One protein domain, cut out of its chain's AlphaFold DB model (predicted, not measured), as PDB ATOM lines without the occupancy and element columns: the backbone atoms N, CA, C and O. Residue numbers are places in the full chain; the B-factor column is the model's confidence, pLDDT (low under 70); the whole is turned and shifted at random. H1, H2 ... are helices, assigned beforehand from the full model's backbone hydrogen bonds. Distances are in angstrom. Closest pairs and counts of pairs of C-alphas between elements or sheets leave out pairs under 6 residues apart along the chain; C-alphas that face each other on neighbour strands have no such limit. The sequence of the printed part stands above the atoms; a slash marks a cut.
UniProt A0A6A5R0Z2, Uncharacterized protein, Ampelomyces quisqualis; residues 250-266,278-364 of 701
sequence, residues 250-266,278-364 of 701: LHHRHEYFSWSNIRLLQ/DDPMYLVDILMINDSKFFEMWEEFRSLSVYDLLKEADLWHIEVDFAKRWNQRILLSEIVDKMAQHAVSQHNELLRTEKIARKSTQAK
ATOM      1  N   LEU A 250     -32.409 -47.314  -8.382       57.91
ATOM      2  CA  LEU A 250     -32.231 -48.498  -9.205       57.91
ATOM      3  C   LEU A 250     -31.048 -48.165 -10.110       57.91
ATOM      4  O   LEU A 250     -31.232 -47.462 -11.095       57.91
ATOM      5  N   HIS A 251     -29.835 -48.564  -9.719       60.75
ATOM      6  CA  HIS A 251     -28.554 -48.202 -10.362       60.75
ATOM      7  C   HIS A 251     -28.339 -48.900 -11.726       60.75
ATOM      8  O   HIS A 251     -27.235 -49.323 -12.074       60.75
ATOM      9  N   HIS A 252     -29.425 -49.157 -12.460       63.41
ATOM     10  CA  HIS A 252     -29.473 -50.031 -13.626       63.41
ATOM     11  C   HIS A 252     -30.371 -49.425 -14.711       63.41
ATOM     12  O   HIS A 252     -31.598 -49.427 -14.597       63.41
ATOM     13  N   ARG A 253     -29.751 -49.007 -15.822       64.81
ATOM     14  CA  ARG A 253     -30.388 -48.480 -17.045       64.81
ATOM     15  C   ARG A 253     -31.692 -49.179 -17.441       64.81
ATOM     16  O   ARG A 253     -32.673 -48.534 -17.804       64.81
ATOM     17  N   HIS A 254     -31.693 -50.512 -17.388       66.31
ATOM     18  CA  HIS A 254     -32.822 -51.357 -17.780       66.31
ATOM     19  C   HIS A 254     -34.087 -51.117 -16.946       66.31
ATOM     20  O   HIS A 254     -35.191 -51.314 -17.445       66.31
ATOM     21  N   GLU A 255     -33.947 -50.653 -15.706       71.75
ATOM     22  CA  GLU A 255     -35.073 -50.419 -14.807       71.75
ATOM     23  C   GLU A 255     -35.723 -49.051 -15.050       71.75
ATOM     24  O   GLU A 255     -36.941 -48.937 -14.903       71.75
ATOM     25  N   TYR A 256     -34.984 -48.045 -15.537       71.25
ATOM     26  CA  TYR A 256     -35.561 -46.754 -15.947       71.25
ATOM     27  C   TYR A 256     -36.510 -46.882 -17.145       71.25
ATOM     28  O   TYR A 256     -37.510 -46.170 -17.196       71.25
ATOM     29  N   PHE A 257     -36.288 -47.840 -18.055       74.38
ATOM     30  CA  PHE A 257     -37.236 -48.145 -19.140       74.38
ATOM     31  C   PHE A 257     -38.605 -48.638 -18.632       74.38
ATOM     32  O   PHE A 257     -39.585 -48.581 -19.372       74.38
ATOM     33  N   SER A 258     -38.701 -49.109 -17.382       78.94
ATOM     34  CA  SER A 258     -39.977 -49.484 -16.750       78.94
ATOM     35  C   SER A 258     -40.696 -48.309 -16.069       78.94
ATOM     36  O   SER A 258     -41.828 -48.455 -15.601       78.94
ATOM     37  N   TRP A 259     -40.054 -47.140 -15.971       76.31
ATOM     38  CA  TRP A 259     -40.628 -45.963 -15.323       76.31
ATOM     39  C   TRP A 259     -41.492 -45.188 -16.318       76.31
ATOM     40  O   TRP A 259     -41.142 -45.016 -17.480       76.31
ATOM     41  N   SER A 260     -42.623 -44.658 -15.851       77.38
ATOM     42  CA  SER A 260     -43.444 -43.771 -16.676       77.38
ATOM     43  C   SER A 260     -42.735 -42.435 -16.921       77.38
ATOM     44  O   SER A 260     -42.033 -41.931 -16.041       77.38
ATOM     45  N   ASN A 261     -42.990 -41.796 -18.066       71.62
ATOM     46  CA  ASN A 261     -42.400 -40.493 -18.406       71.62
ATOM     47  C   ASN A 261     -42.675 -39.428 -17.330       71.62
ATOM     48  O   ASN A 261     -41.840 -38.569 -17.092       71.62
ATOM     49  N   ILE A 262     -43.804 -39.507 -16.611       70.25
ATOM     50  CA  ILE A 262     -44.098 -38.621 -15.471       70.25
ATOM     51  C   ILE A 262     -43.097 -38.833 -14.323       70.25
ATOM     52  O   ILE A 262     -42.689 -37.861 -13.694       70.25
ATOM     53  N   ARG A 263     -42.684 -40.078 -14.049       71.44
ATOM     54  CA  ARG A 263     -41.672 -40.402 -13.033       71.44
ATOM     55  C   ARG A 263     -40.265 -40.016 -13.499       71.44
ATOM     56  O   ARG A 263     -39.535 -39.424 -12.715       71.44
ATOM     57  N   LEU A 264     -39.916 -40.271 -14.763       72.50
ATOM     58  CA  LEU A 264     -38.639 -39.839 -15.356       72.50
ATOM     59  C   LEU A 264     -38.509 -38.306 -15.335       72.50
ATOM     60  O   LEU A 264     -37.529 -37.775 -14.821       72.50
ATOM     61  N   LEU A 265     -39.546 -37.583 -15.776       69.06
ATOM     62  CA  LEU A 265     -39.630 -36.123 -15.669       69.06
ATOM     63  C   LEU A 265     -39.609 -35.642 -14.214       69.06
ATOM     64  O   LEU A 265     -39.057 -34.581 -13.946       69.06
ATOM     65  N   GLN A 266     -40.194 -36.374 -13.262       70.69
ATOM     66  CA  GLN A 266     -40.071 -36.018 -11.846       70.69
ATOM     67  C   GLN A 266     -38.627 -36.144 -11.363       70.69
ATOM     68  O   GLN A 266     -38.157 -35.201 -10.738       70.69
ATOM     69  N   ASP A 278     -21.911 -42.963  -7.002       69.31
ATOM     70  CA  ASP A 278     -22.076 -44.413  -7.122       69.31
ATOM     71  C   ASP A 278     -22.672 -44.828  -8.487       69.31
ATOM     72  O   ASP A 278     -22.571 -45.990  -8.879       69.31
ATOM     73  N   ASP A 279     -23.265 -43.888  -9.237       72.94
ATOM     74  CA  ASP A 279     -23.756 -44.080 -10.608       72.94
ATOM     75  C   ASP A 279     -23.666 -42.762 -11.412       72.94
ATOM     76  O   ASP A 279     -24.624 -41.987 -11.459       72.94
ATOM     77  N   PRO A 280     -22.531 -42.476 -12.078       68.19
ATOM     78  CA  PRO A 280     -22.381 -41.262 -12.880       68.19
ATOM     79  C   PRO A 280     -23.192 -41.286 -14.189       68.19
ATOM     80  O   PRO A 280     -23.319 -40.253 -14.838       68.19
ATOM     81  N   MET A 281     -23.752 -42.433 -14.596       78.12
ATOM     82  CA  MET A 281     -24.452 -42.582 -15.880       78.12
ATOM     83  C   MET A 281     -25.978 -42.482 -15.759       78.12
ATOM     84  O   MET A 281     -26.639 -42.261 -16.772       78.12
ATOM     85  N   TYR A 282     -26.555 -42.557 -14.553       79.56
ATOM     86  CA  TYR A 282     -28.011 -42.494 -14.348       79.56
ATOM     87  C   TYR A 282     -28.692 -41.293 -15.029       79.56
ATOM     88  O   TYR A 282     -29.767 -41.414 -15.616       79.56
ATOM     89  N   LEU A 283     -28.027 -40.134 -14.999       79.50
ATOM     90  CA  LEU A 283     -28.450 -38.885 -15.630       79.50
ATOM     91  C   LEU A 283     -28.573 -39.031 -17.149       79.50
ATOM     92  O   LEU A 283     -29.581 -38.644 -17.741       79.50
ATOM     93  N   VAL A 284     -27.548 -39.624 -17.759       84.69
ATOM     94  CA  VAL A 284     -27.479 -39.926 -19.190       84.69
ATOM     95  C   VAL A 284     -28.585 -40.904 -19.567       84.69
ATOM     96  O   VAL A 284     -29.321 -40.663 -20.517       84.69
ATOM     97  N   ASP A 285     -28.739 -41.980 -18.800       84.88
ATOM     98  CA  ASP A 285     -29.708 -43.036 -19.079       84.88
ATOM     99  C   ASP A 285     -31.159 -42.545 -18.979       84.88
ATOM    100  O   ASP A 285     -31.972 -42.866 -19.846       84.88
ATOM    101  N   ILE A 286     -31.485 -41.716 -17.980       82.88
ATOM    102  CA  ILE A 286     -32.813 -41.099 -17.836       82.88
ATOM    103  C   ILE A 286     -33.106 -40.137 -19.000       82.88
ATOM    104  O   ILE A 286     -34.215 -40.158 -19.543       82.88
ATOM    105  N   LEU A 287     -32.134 -39.317 -19.420       84.50
ATOM    106  CA  LEU A 287     -32.310 -38.408 -20.559       84.50
ATOM    107  C   LEU A 287     -32.425 -39.162 -21.889       84.50
ATOM    108  O   LEU A 287     -33.324 -38.855 -22.665       84.50
ATOM    109  N   MET A 288     -31.610 -40.192 -22.128       86.75
ATOM    110  CA  MET A 288     -31.675 -41.022 -23.343       86.75
ATOM    111  C   MET A 288     -33.024 -41.732 -23.542       86.75
ATOM    112  O   MET A 288     -33.329 -42.138 -24.661       86.75
ATOM    113  N   ILE A 289     -33.816 -41.918 -22.481       84.25
ATOM    114  CA  ILE A 289     -35.159 -42.520 -22.545       84.25
ATOM    115  C   ILE A 289     -36.247 -41.456 -22.781       84.25
ATOM    116  O   ILE A 289     -37.282 -41.755 -23.375       84.25
ATOM    117  N   ASN A 290     -36.041 -40.226 -22.299       82.50
ATOM    118  CA  ASN A 290     -37.099 -39.220 -22.153       82.50
ATOM    119  C   ASN A 290     -36.920 -37.962 -23.035       82.50
ATOM    120  O   ASN A 290     -37.883 -37.219 -23.217       82.50
ATOM    121  N   ASP A 291     -35.732 -37.727 -23.597       84.56
ATOM    122  CA  ASP A 291     -35.432 -36.643 -24.542       84.56
ATOM    123  C   ASP A 291     -34.790 -37.214 -25.818       84.56
ATOM    124  O   ASP A 291     -33.632 -37.644 -25.825       84.56
ATOM    125  N   SER A 292     -35.544 -37.208 -26.925       86.19
ATOM    126  CA  SER A 292     -35.061 -37.737 -28.206       86.19
ATOM    127  C   SER A 292     -33.902 -36.923 -28.781       86.19
ATOM    128  O   SER A 292     -33.051 -37.499 -29.445       86.19
ATOM    129  N   LYS A 293     -33.807 -35.620 -28.487       87.56
ATOM    130  CA  LYS A 293     -32.705 -34.777 -28.975       87.56
ATOM    131  C   LYS A 293     -31.411 -35.086 -28.242       87.56
ATOM    132  O   LYS A 293     -30.344 -35.077 -28.845       87.56
ATOM    133  N   PHE A 294     -31.505 -35.380 -26.945       89.31
ATOM    134  CA  PHE A 294     -30.362 -35.865 -26.177       89.31
ATOM    135  C   PHE A 294     -29.895 -37.235 -26.691       89.31
ATOM    136  O   PHE A 294     -28.695 -37.469 -26.810       89.31
ATOM    137  N   PHE A 295     -30.832 -38.118 -27.058       90.06
ATOM    138  CA  PHE A 295     -30.520 -39.400 -27.697       90.06
ATOM    139  C   PHE A 295     -29.863 -39.234 -29.083       90.06
ATOM    140  O   PHE A 295     -28.816 -39.828 -29.326       90.06
ATOM    141  N   GLU A 296     -30.429 -38.407 -29.966       91.38
ATOM    142  CA  GLU A 296     -29.889 -38.100 -31.303       91.38
ATOM    143  C   GLU A 296     -28.449 -37.562 -31.209       91.38
ATOM    144  O   GLU A 296     -27.539 -38.087 -31.849       91.38
ATOM    145  N   MET A 297     -28.224 -36.577 -30.335       89.75
ATOM    146  CA  MET A 297     -26.912 -35.970 -30.096       89.75
ATOM    147  C   MET A 297     -25.909 -36.964 -29.480       89.75
ATOM    148  O   MET A 297     -24.715 -36.922 -29.775       89.75
ATOM    149  N   TRP A 298     -26.378 -37.908 -28.655       90.50
ATOM    150  CA  TRP A 298     -25.549 -39.000 -28.144       90.50
ATOM    151  C   TRP A 298     -25.113 -39.978 -29.242       90.50
ATOM    152  O   TRP A 298     -23.959 -40.410 -29.244       90.50
ATOM    153  N   GLU A 299     -26.001 -40.333 -30.178       91.69
ATOM    154  CA  GLU A 299     -25.633 -41.188 -31.315       91.69
ATOM    155  C   GLU A 299     -24.671 -40.480 -32.280       91.69
ATOM    156  O   GLU A 299     -23.726 -41.113 -32.760       91.69
ATOM    157  N   GLU A 300     -24.832 -39.168 -32.483       92.00
ATOM    158  CA  GLU A 300     -23.883 -38.337 -33.231       92.00
ATOM    159  C   GLU A 300     -22.489 -38.365 -32.583       92.00
ATOM    160  O   GLU A 300     -21.533 -38.826 -33.216       92.00
ATOM    161  N   PHE A 301     -22.361 -38.008 -31.298       91.25
ATOM    162  CA  PHE A 301     -21.073 -38.065 -30.591       91.25
ATOM    163  C   PHE A 301     -20.480 -39.479 -30.537       91.25
ATOM    164  O   PHE A 301     -19.267 -39.652 -30.664       91.25
ATOM    165  N   ARG A 302     -21.308 -40.522 -30.434       91.62
ATOM    166  CA  ARG A 302     -20.853 -41.920 -30.485       91.62
ATOM    167  C   ARG A 302     -20.229 -42.307 -31.833       91.62
ATOM    168  O   ARG A 302     -19.428 -43.244 -31.870       91.62
ATOM    169  N   SER A 303     -20.575 -41.615 -32.920       91.88
ATOM    170  CA  SER A 303     -19.989 -41.832 -34.248       91.88
ATOM    171  C   SER A 303     -18.644 -41.118 -34.457       91.88
ATOM    172  O   SER A 303     -17.863 -41.539 -35.314       91.88
ATOM    173  N   LEU A 304     -18.347 -40.077 -33.668       93.38
ATOM    174  CA  LEU A 304     -17.162 -39.237 -33.845       93.38
ATOM    175  C   LEU A 304     -15.843 -39.961 -33.549       93.38
ATOM    176  O   LEU A 304     -15.751 -40.854 -32.700       93.38
ATOM    177  N   SER A 305     -14.779 -39.514 -34.223       93.31
ATOM    178  CA  SER A 305     -13.417 -39.964 -33.934       93.31
ATOM    179  C   SER A 305     -12.954 -39.482 -32.552       93.31
ATOM    180  O   SER A 305     -13.460 -38.496 -32.018       93.31
ATOM    181  N   VAL A 306     -11.928 -40.127 -31.985       90.50
ATOM    182  CA  VAL A 306     -11.303 -39.658 -30.731       90.50
ATOM    183  C   VAL A 306     -10.788 -38.220 -30.870       90.50
ATOM    184  O   VAL A 306     -10.873 -37.455 -29.919       90.50
ATOM    185  N   TYR A 307     -10.299 -37.825 -32.050       91.88
ATOM    186  CA  TYR A 307      -9.799 -36.469 -32.290       91.88
ATOM    187  C   TYR A 307     -10.914 -35.416 -32.314       91.88
ATOM    188  O   TYR A 307     -10.700 -34.290 -31.874       91.88
ATOM    189  N   ASP A 308     -12.107 -35.771 -32.787       94.06
ATOM    190  CA  ASP A 308     -13.248 -34.854 -32.811       94.06
ATOM    191  C   ASP A 308     -13.932 -34.789 -31.440       94.06
ATOM    192  O   ASP A 308     -14.225 -33.697 -30.961       94.06
ATOM    193  N   LEU A 309     -14.034 -35.922 -30.733       92.56
ATOM    194  CA  LEU A 309     -14.430 -35.948 -29.321       92.56
ATOM    195  C   LEU A 309     -13.488 -35.127 -28.425       92.56
ATOM    196  O   LEU A 309     -13.945 -34.557 -27.445       92.56
ATOM    197  N   LEU A 310     -12.193 -35.017 -28.745       91.44
ATOM    198  CA  LEU A 310     -11.280 -34.139 -27.999       91.44
ATOM    199  C   LEU A 310     -11.637 -32.650 -28.165       91.44
ATOM    200  O   LEU A 310     -11.601 -31.915 -27.186       91.44
ATOM    201  N   LYS A 311     -12.060 -32.218 -29.361       91.88
ATOM    202  CA  LYS A 311     -12.542 -30.840 -29.590       91.88
ATOM    203  C   LYS A 311     -13.841 -30.571 -28.829       91.88
ATOM    204  O   LYS A 311     -14.026 -29.487 -28.288       91.88
ATOM    205  N   GLU A 312     -14.730 -31.560 -28.774       92.56
ATOM    206  CA  GLU A 312     -15.953 -31.476 -27.972       92.56
ATOM    207  C   GLU A 312     -15.629 -31.424 -26.473       92.56
ATOM    208  O   GLU A 312     -16.188 -30.602 -25.756       92.56
ATOM    209  N   ALA A 313     -14.664 -32.209 -25.989       90.38
ATOM    210  CA  ALA A 313     -14.186 -32.113 -24.611       90.38
ATOM    211  C   ALA A 313     -13.649 -30.706 -24.272       90.38
ATOM    212  O   ALA A 313     -13.978 -30.181 -23.207       90.38
ATOM    213  N   ASP A 314     -12.921 -30.052 -25.188       90.69
ATOM    214  CA  ASP A 314     -12.497 -28.650 -25.035       90.69
ATOM    215  C   ASP A 314     -13.702 -27.683 -24.968       90.69
ATOM    216  O   ASP A 314     -13.742 -26.794 -24.107       90.69
ATOM    217  N   LEU A 315     -14.716 -27.867 -25.829       91.38
ATOM    218  CA  LEU A 315     -15.959 -27.072 -25.837       91.38
ATOM    219  C   LEU A 315     -16.777 -27.236 -24.545       91.38
ATOM    220  O   LEU A 315     -17.317 -26.255 -24.037       91.38
ATOM    221  N   TRP A 316     -16.824 -28.447 -23.983       88.25
ATOM    222  CA  TRP A 316     -17.463 -28.756 -22.696       88.25
ATOM    223  C   TRP A 316     -16.559 -28.484 -21.475       88.25
ATOM    224  O   TRP A 316     -16.970 -28.738 -20.340       88.25
ATOM    225  N   HIS A 317     -15.356 -27.937 -21.695       87.50
ATOM    226  CA  HIS A 317     -14.354 -27.580 -20.679       87.50
ATOM    227  C   HIS A 317     -13.966 -28.751 -19.756       87.50
ATOM    228  O   HIS A 317     -13.890 -28.615 -18.532       87.50
ATOM    229  N   ILE A 318     -13.727 -29.917 -20.355       87.56
ATOM    230  CA  ILE A 318     -13.315 -31.147 -19.676       87.56
ATOM    231  C   ILE A 318     -11.785 -31.203 -19.627       87.56
ATOM    232  O   ILE A 318     -11.117 -31.062 -20.648       87.56
ATOM    233  N   GLU A 319     -11.211 -31.422 -18.441       85.31
ATOM    234  CA  GLU A 319      -9.755 -31.486 -18.253       85.31
ATOM    235  C   GLU A 319      -9.169 -32.812 -18.777       85.31
ATOM    236  O   GLU A 319      -8.896 -33.754 -18.027       85.31
ATOM    237  N   VAL A 320      -8.953 -32.879 -20.093       83.88
ATOM    238  CA  VAL A 320      -8.314 -34.016 -20.764       83.88
ATOM    239  C   VAL A 320      -6.845 -34.132 -20.343       83.88
ATOM    240  O   VAL A 320      -5.954 -33.445 -20.840       83.88
ATOM    241  N   ASP A 321      -6.563 -35.075 -19.448       81.75
ATOM    242  CA  ASP A 321      -5.198 -35.461 -19.088       81.75
ATOM    243  C   ASP A 321      -4.522 -36.227 -20.240       81.75
ATOM    244  O   ASP A 321      -4.661 -37.447 -20.353       81.75
ATOM    245  N   PHE A 322      -3.771 -35.522 -21.088       75.88
ATOM    246  CA  PHE A 322      -3.047 -36.095 -22.232       75.88
ATOM    247  C   PHE A 322      -2.002 -37.173 -21.872       75.88
ATOM    248  O   PHE A 322      -1.529 -37.869 -22.773       75.88
ATOM    249  N   ALA A 323      -1.632 -37.358 -20.595       73.62
ATOM    250  CA  ALA A 323      -0.787 -38.481 -20.180       73.62
ATOM    251  C   ALA A 323      -1.574 -39.805 -20.070       73.62
ATOM    252  O   ALA A 323      -0.978 -40.887 -20.109       73.62
ATOM    253  N   LYS A 324      -2.909 -39.748 -19.967       76.19
ATOM    254  CA  LYS A 324      -3.790 -40.923 -20.029       76.19
ATOM    255  C   LYS A 324      -4.082 -41.306 -21.481       76.19
ATOM    256  O   LYS A 324      -4.280 -40.463 -22.351       76.19
ATOM    257  N   ARG A 325      -4.188 -42.613 -21.749       72.06
ATOM    258  CA  ARG A 325      -4.700 -43.118 -23.034       72.06
ATOM    259  C   ARG A 325      -6.222 -42.998 -23.071       72.06
ATOM    260  O   ARG A 325      -6.927 -43.886 -22.595       72.06
ATOM    261  N   TRP A 326      -6.714 -41.913 -23.658       79.75
ATOM    262  CA  TRP A 326      -8.141 -41.688 -23.875       79.75
ATOM    263  C   TRP A 326      -8.705 -42.658 -24.913       79.75
ATOM    264  O   TRP A 326      -8.541 -42.494 -26.120       79.75
ATOM    265  N   ASN A 327      -9.395 -43.687 -24.426       83.25
ATOM    266  CA  ASN A 327     -10.252 -44.516 -25.263       83.25
ATOM    267  C   ASN A 327     -11.529 -43.734 -25.598       83.25
ATOM    268  O   ASN A 327     -12.133 -43.153 -24.696       83.25
ATOM    269  N   GLN A 328     -11.988 -43.819 -26.852       85.94
ATOM    270  CA  GLN A 328     -13.214 -43.178 -27.364       85.94
ATOM    271  C   GLN A 328     -14.397 -43.264 -26.383       85.94
ATOM    272  O   GLN A 328     -15.068 -42.272 -26.134       85.94
ATOM    273  N   ARG A 329     -14.610 -44.440 -25.771       85.81
ATOM    274  CA  ARG A 329     -15.699 -44.691 -24.812       85.81
ATOM    275  C   ARG A 329     -15.619 -43.854 -23.532       85.81
ATOM    276  O   ARG A 329     -16.666 -43.462 -23.043       85.81
ATOM    277  N   ILE A 330     -14.418 -43.623 -22.996       86.06
ATOM    278  CA  ILE A 330     -14.211 -42.897 -21.728       86.06
ATOM    279  C   ILE A 330     -14.461 -41.405 -21.961       86.06
ATOM    280  O   ILE A 330     -15.252 -40.783 -21.257       86.06
ATOM    281  N   LEU A 331     -13.852 -40.874 -23.024       87.94
ATOM    282  CA  LEU A 331     -14.021 -39.487 -23.446       87.94
ATOM    283  C   LEU A 331     -15.496 -39.189 -23.772       87.94
ATOM    284  O   LEU A 331     -16.049 -38.209 -23.285       87.94
ATOM    285  N   LEU A 332     -16.165 -40.096 -24.499       90.31
ATOM    286  CA  LEU A 332     -17.603 -40.024 -24.766       90.31
ATOM    287  C   LEU A 332     -18.440 -40.033 -23.476       90.31
ATOM    288  O   LEU A 332     -19.363 -39.235 -23.373       90.31
ATOM    289  N   SER A 333     -18.151 -40.896 -22.492       87.69
ATOM    290  CA  SER A 333     -18.923 -40.904 -21.236       87.69
ATOM    291  C   SER A 333     -18.787 -39.605 -20.439       87.69
ATOM    292  O   SER A 333     -19.785 -39.130 -19.909       87.69
ATOM    293  N   GLU A 334     -17.599 -38.993 -20.399       87.81
ATOM    294  CA  GLU A 334     -17.392 -37.721 -19.689       87.81
ATOM    295  C   GLU A 334     -18.076 -36.543 -20.401       87.81
ATOM    296  O   GLU A 334     -18.751 -35.744 -19.751       87.81
ATOM    297  N   ILE A 335     -17.986 -36.471 -21.736       90.50
ATOM    298  CA  ILE A 335     -18.715 -35.480 -22.553       90.50
ATOM    299  C   ILE A 335     -20.222 -35.597 -22.320       90.50
ATOM    300  O   ILE A 335     -20.898 -34.606 -22.056       90.50
ATOM    301  N   VAL A 336     -20.752 -36.818 -22.360       90.38
ATOM    302  CA  VAL A 336     -22.192 -37.072 -22.283       90.38
ATOM    303  C   VAL A 336     -22.751 -36.852 -20.870       90.38
ATOM    304  O   VAL A 336     -23.856 -36.324 -20.741       90.38
ATOM    305  N   ASP A 337     -22.003 -37.165 -19.807       86.31
ATOM    306  CA  ASP A 337     -22.360 -36.755 -18.438       86.31
ATOM    307  C   ASP A 337     -22.377 -35.220 -18.308       86.31
ATOM    308  O   ASP A 337     -23.333 -34.644 -17.781       86.31
ATOM    309  N   LYS A 338     -21.390 -34.511 -18.875       86.62
ATOM    310  CA  LYS A 338     -21.374 -33.035 -18.873       86.62
ATOM    311  C   LYS A 338     -22.545 -32.428 -19.641       86.62
ATOM    312  O   LYS A 338     -23.186 -31.506 -19.129       86.62
ATOM    313  N   MET A 339     -22.891 -32.985 -20.801       87.94
ATOM    314  CA  MET A 339     -24.108 -32.628 -21.533       87.94
ATOM    315  C   MET A 339     -25.364 -32.864 -20.688       87.94
ATOM    316  O   MET A 339     -26.240 -32.001 -20.653       87.94
ATOM    317  N   ALA A 340     -25.463 -34.002 -19.990       86.44
ATOM    318  CA  ALA A 340     -26.620 -34.338 -19.162       86.44
ATOM    319  C   ALA A 340     -26.778 -33.367 -17.981       86.44
ATOM    320  O   ALA A 340     -27.862 -32.824 -17.756       86.44
ATOM    321  N   GLN A 341     -25.679 -33.076 -17.277       83.75
ATOM    322  CA  GLN A 341     -25.619 -32.068 -16.214       83.75
ATOM    323  C   GLN A 341     -26.053 -30.685 -16.727       83.75
ATOM    324  O   GLN A 341     -26.837 -29.995 -16.070       83.75
ATOM    325  N   HIS A 342     -25.596 -30.288 -17.918       85.12
ATOM    326  CA  HIS A 342     -25.961 -29.014 -18.535       85.12
ATOM    327  C   HIS A 342     -27.436 -28.960 -18.969       85.12
ATOM    328  O   HIS A 342     -28.125 -27.995 -18.636       85.12
ATOM    329  N   ALA A 343     -27.956 -30.001 -19.624       83.81
ATOM    330  CA  ALA A 343     -29.358 -30.092 -20.037       83.81
ATOM    331  C   ALA A 343     -30.313 -30.036 -18.830       83.81
ATOM    332  O   ALA A 343     -31.285 -29.276 -18.827       83.81
ATOM    333  N   VAL A 344     -29.993 -30.763 -17.752       80.69
ATOM    334  CA  VAL A 344     -30.741 -30.706 -16.485       80.69
ATOM    335  C   VAL A 344     -30.631 -29.331 -15.824       80.69
ATOM    336  O   VAL A 344     -31.624 -28.850 -15.271       80.69
ATOM    337  N   SER A 345     -29.474 -28.663 -15.901       81.88
ATOM    338  CA  SER A 345     -29.305 -27.290 -15.407       81.88
ATOM    339  C   SER A 345     -30.213 -26.307 -16.156       81.88
ATOM    340  O   SER A 345     -31.006 -25.610 -15.520       81.88
ATOM    341  N   GLN A 346     -30.193 -26.327 -17.496       82.56
ATOM    342  CA  GLN A 346     -31.065 -25.497 -18.336       82.56
ATOM    343  C   GLN A 346     -32.551 -25.769 -18.064       82.56
ATOM    344  O   GLN A 346     -33.329 -24.831 -17.889       82.56
ATOM    345  N   HIS A 347     -32.960 -27.037 -17.948       78.62
ATOM    346  CA  HIS A 347     -34.346 -27.380 -17.626       78.62
ATOM    347  C   HIS A 347     -34.759 -26.854 -16.239       78.62
ATOM    348  O   HIS A 347     -35.835 -26.275 -16.073       78.62
ATOM    349  N   ASN A 348     -33.881 -26.975 -15.238       78.69
ATOM    350  CA  ASN A 348     -34.117 -26.425 -13.904       78.69
ATOM    351  C   ASN A 348     -34.149 -24.886 -13.889       78.69
ATOM    352  O   ASN A 348     -34.856 -24.315 -13.057       78.69
ATOM    353  N   GLU A 349     -33.421 -24.210 -14.778       82.94
ATOM    354  CA  GLU A 349     -33.492 -22.758 -14.955       82.94
ATOM    355  C   GLU A 349     -34.807 -22.322 -15.611       82.94
ATOM    356  O   GLU A 349     -35.499 -21.463 -15.058       82.94
ATOM    357  N   LEU A 350     -35.226 -22.980 -16.695       82.06
ATOM    358  CA  LEU A 350     -36.523 -22.746 -17.341       82.06
ATOM    359  C   LEU A 350     -37.694 -22.954 -16.364       82.06
ATOM    360  O   LEU A 350     -38.604 -22.132 -16.296       82.06
ATOM    361  N   LEU A 351     -37.645 -23.982 -15.509       78.75
ATOM    362  CA  LEU A 351     -38.650 -24.181 -14.456       78.75
ATOM    363  C   LEU A 351     -38.595 -23.123 -13.339       78.75
ATOM    364  O   LEU A 351     -39.603 -22.888 -12.662       78.75
ATOM    365  N   ARG A 352     -37.450 -22.466 -13.103       80.06
ATOM    366  CA  ARG A 352     -37.360 -21.323 -12.173       80.06
ATOM    367  C   ARG A 352     -37.981 -20.077 -12.796       80.06
ATOM    368  O   ARG A 352     -38.815 -19.451 -12.141       80.06
ATOM    369  N   THR A 353     -37.624 -19.738 -14.034       83.12
ATOM    370  CA  THR A 353     -38.167 -18.561 -14.733       83.12
ATOM    371  C   THR A 353     -39.666 -18.714 -14.988       83.12
ATOM    372  O   THR A 353     -40.421 -17.782 -14.706       83.12
ATOM    373  N   GLU A 354     -40.140 -19.906 -15.362       82.56
ATOM    374  CA  GLU A 354     -41.573 -20.172 -15.501       82.56
ATOM    375  C   GLU A 354     -42.308 -20.081 -14.152       82.56
ATOM    376  O   GLU A 354     -43.368 -19.463 -14.071       82.56
ATOM    377  N   LYS A 355     -41.745 -20.602 -13.048       83.94
ATOM    378  CA  LYS A 355     -42.347 -20.435 -11.709       83.94
ATOM    379  C   LYS A 355     -42.428 -18.959 -11.295       83.94
ATOM    380  O   LYS A 355     -43.400 -18.571 -10.644       83.94
ATOM    381  N   ILE A 356     -41.456 -18.132 -11.685       84.31
ATOM    382  CA  ILE A 356     -41.472 -16.676 -11.462       84.31
ATOM    383  C   ILE A 356     -42.549 -16.005 -12.331       84.31
ATOM    384  O   ILE A 356     -43.328 -15.206 -11.812       84.31
ATOM    385  N   ALA A 357     -42.666 -16.373 -13.610       85.25
ATOM    386  CA  ALA A 357     -43.696 -15.865 -14.520       85.25
ATOM    387  C   ALA A 357     -45.122 -16.274 -14.091       85.25
ATOM    388  O   ALA A 357     -46.042 -15.457 -14.116       85.25
ATOM    389  N   ARG A 358     -45.309 -17.511 -13.612       85.38
ATOM    390  CA  ARG A 358     -46.568 -17.985 -13.012       85.38
ATOM    391  C   ARG A 358     -46.899 -17.222 -11.722       85.38
ATOM    392  O   ARG A 358     -48.032 -16.782 -11.566       85.38
ATOM    393  N   LYS A 359     -45.923 -16.974 -10.832       84.75
ATOM    394  CA  LYS A 359     -46.129 -16.118  -9.641       84.75
ATOM    395  C   LYS A 359     -46.496 -14.672 -10.014       84.75
ATOM    396  O   LYS A 359     -47.396 -14.108  -9.396       84.75
ATOM    397  N   SER A 360     -45.851 -14.066 -11.015       80.19
ATOM    398  CA  SER A 360     -46.105 -12.664 -11.390       80.19
ATOM    399  C   SER A 360     -47.425 -12.472 -12.146       80.19
ATOM    400  O   SER A 360     -48.130 -11.490 -11.912       80.19
ATOM    401  N   THR A 361     -47.819 -13.427 -12.994       81.06
ATOM    402  CA  THR A 361     -49.153 -13.449 -13.616       81.06
ATOM    403  C   THR A 361     -50.248 -13.723 -12.589       81.06
ATOM    404  O   THR A 361     -51.248 -13.008 -12.586       81.06
ATOM    405  N   GLN A 362     -50.046 -14.649 -11.645       81.69
ATOM    406  CA  GLN A 362     -50.986 -14.869 -10.542       81.69
ATOM    407  C   GLN A 362     -51.149 -13.611  -9.673       81.69
ATOM    408  O   GLN A 362     -52.279 -13.245  -9.363       81.69
ATOM    409  N   ALA A 363     -50.067 -12.895  -9.348       72.62
ATOM    410  CA  ALA A 363     -50.142 -11.627  -8.615       72.62
ATOM    411  C   ALA A 363     -50.943 -10.545  -9.368       72.62
ATOM    412  O   ALA A 363     -51.715  -9.815  -8.749       72.62
ATOM    413  N   LYS A 364     -50.824 -10.473 -10.704       74.44
ATOM    414  CA  LYS A 364     -51.656  -9.587 -11.542       74.44
ATOM    415  C   LYS A 364     -53.133 -10.012 -11.548       74.44
ATOM    416  O   LYS A 364     -54.006  -9.163 -11.412       74.44
TER     417      LYS A 364
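What this domain is: This is residues 250 to 266 and 278 to 364 of the 701 residues of an uncharacterized protein of Ampelomyces quisqualis (UniProt A0A6A5R0Z2). One long straight helix, H6, makes the longest axis, with shorter helices gathered at its first part; residues 345 to 364 at its other end stick out as a free arm. H3 crosses H6 steeply and has the short helices H1 and H2 packed on it, away from H6, while H4 and H5 pack on H6 nearer its beginning. The printed part has 104 residues with six named helices, H1 to H6 in order along the chain, and no named strand: the class is all helix. The whole is loose, with a radius of gyration of the C-alphas of 16.8 A, and elongated, spanning 58 by 31 by 26 A.

Where its parts are: H1 is residues 253 to 256, beginning at C-alpha 253 at (-30.388, -48.480, -17.045). H2 is residues 261 to 266, and H3 is residues 282 to 290, 12.4 A from first to last C-alpha. H4 is residues 292 to 303, 16.7 A long, beginning at C-alpha 292 at (-35.061, -37.737, -28.206). H5 is residues 306 to 315, 14.3 A long. H6 is residues 328 to 364, 53.4 A long, and ends at C-alpha 364 at (-51.656, -9.587, -11.542).

How they stand to each other: H3 is the hub, touching four other helices. H1 touches it, the closest C-alphas being those of Arg 253 and Asp 285, 5.9 A apart. H2 touches H3 at a steep tilt of 40 degrees, opposite ways, closest at C-alphas 264 and 286, 6.5 A. H4 and H3 touch only at the corner by their link, closest at C-alphas 288 and 295, 4.8 A. H6 touches H3 with residues 336 to 341 alone, closest at Val 284 and Ala 340, whose C-alphas are 5.7 A apart; the steep tilt of 67 degrees, the same way, is only just short of about perpendicular. H4 and H6 only just touch, with 3 pairs of C-alphas within 8 A, closest at Arg 302 and Leu 332, 6.8 A between C-alphas, at a shallow tilt of 20 degrees, opposite ways. H5 touches H6 at a shallow tilt of 32 degrees, the same way, closest at C-alphas 306 and 328, 5.2 A. H1 and H2 are both apart from H6. Every O i to N i+4 pair is within hydrogen-bond range in H2, H3, H4 and H6; H5 has 5 of 6, and H1 is too short for such a pair, with its 1 O i to N i+3 pair within range.

The domain as a whole: The two C-alphas farthest apart are those of Ala 323 and Lys 364, 59.1 A. Residues 267 to 277 are not printed, and C-alphas 266 and 278 are 20.4 A apart across the cut. The link from H5 to H6, residues 316 to 327, is long. The mean pLDDT of the printed part is 82.4; residues 250 to 254, 265, 278 and 280 are under 70.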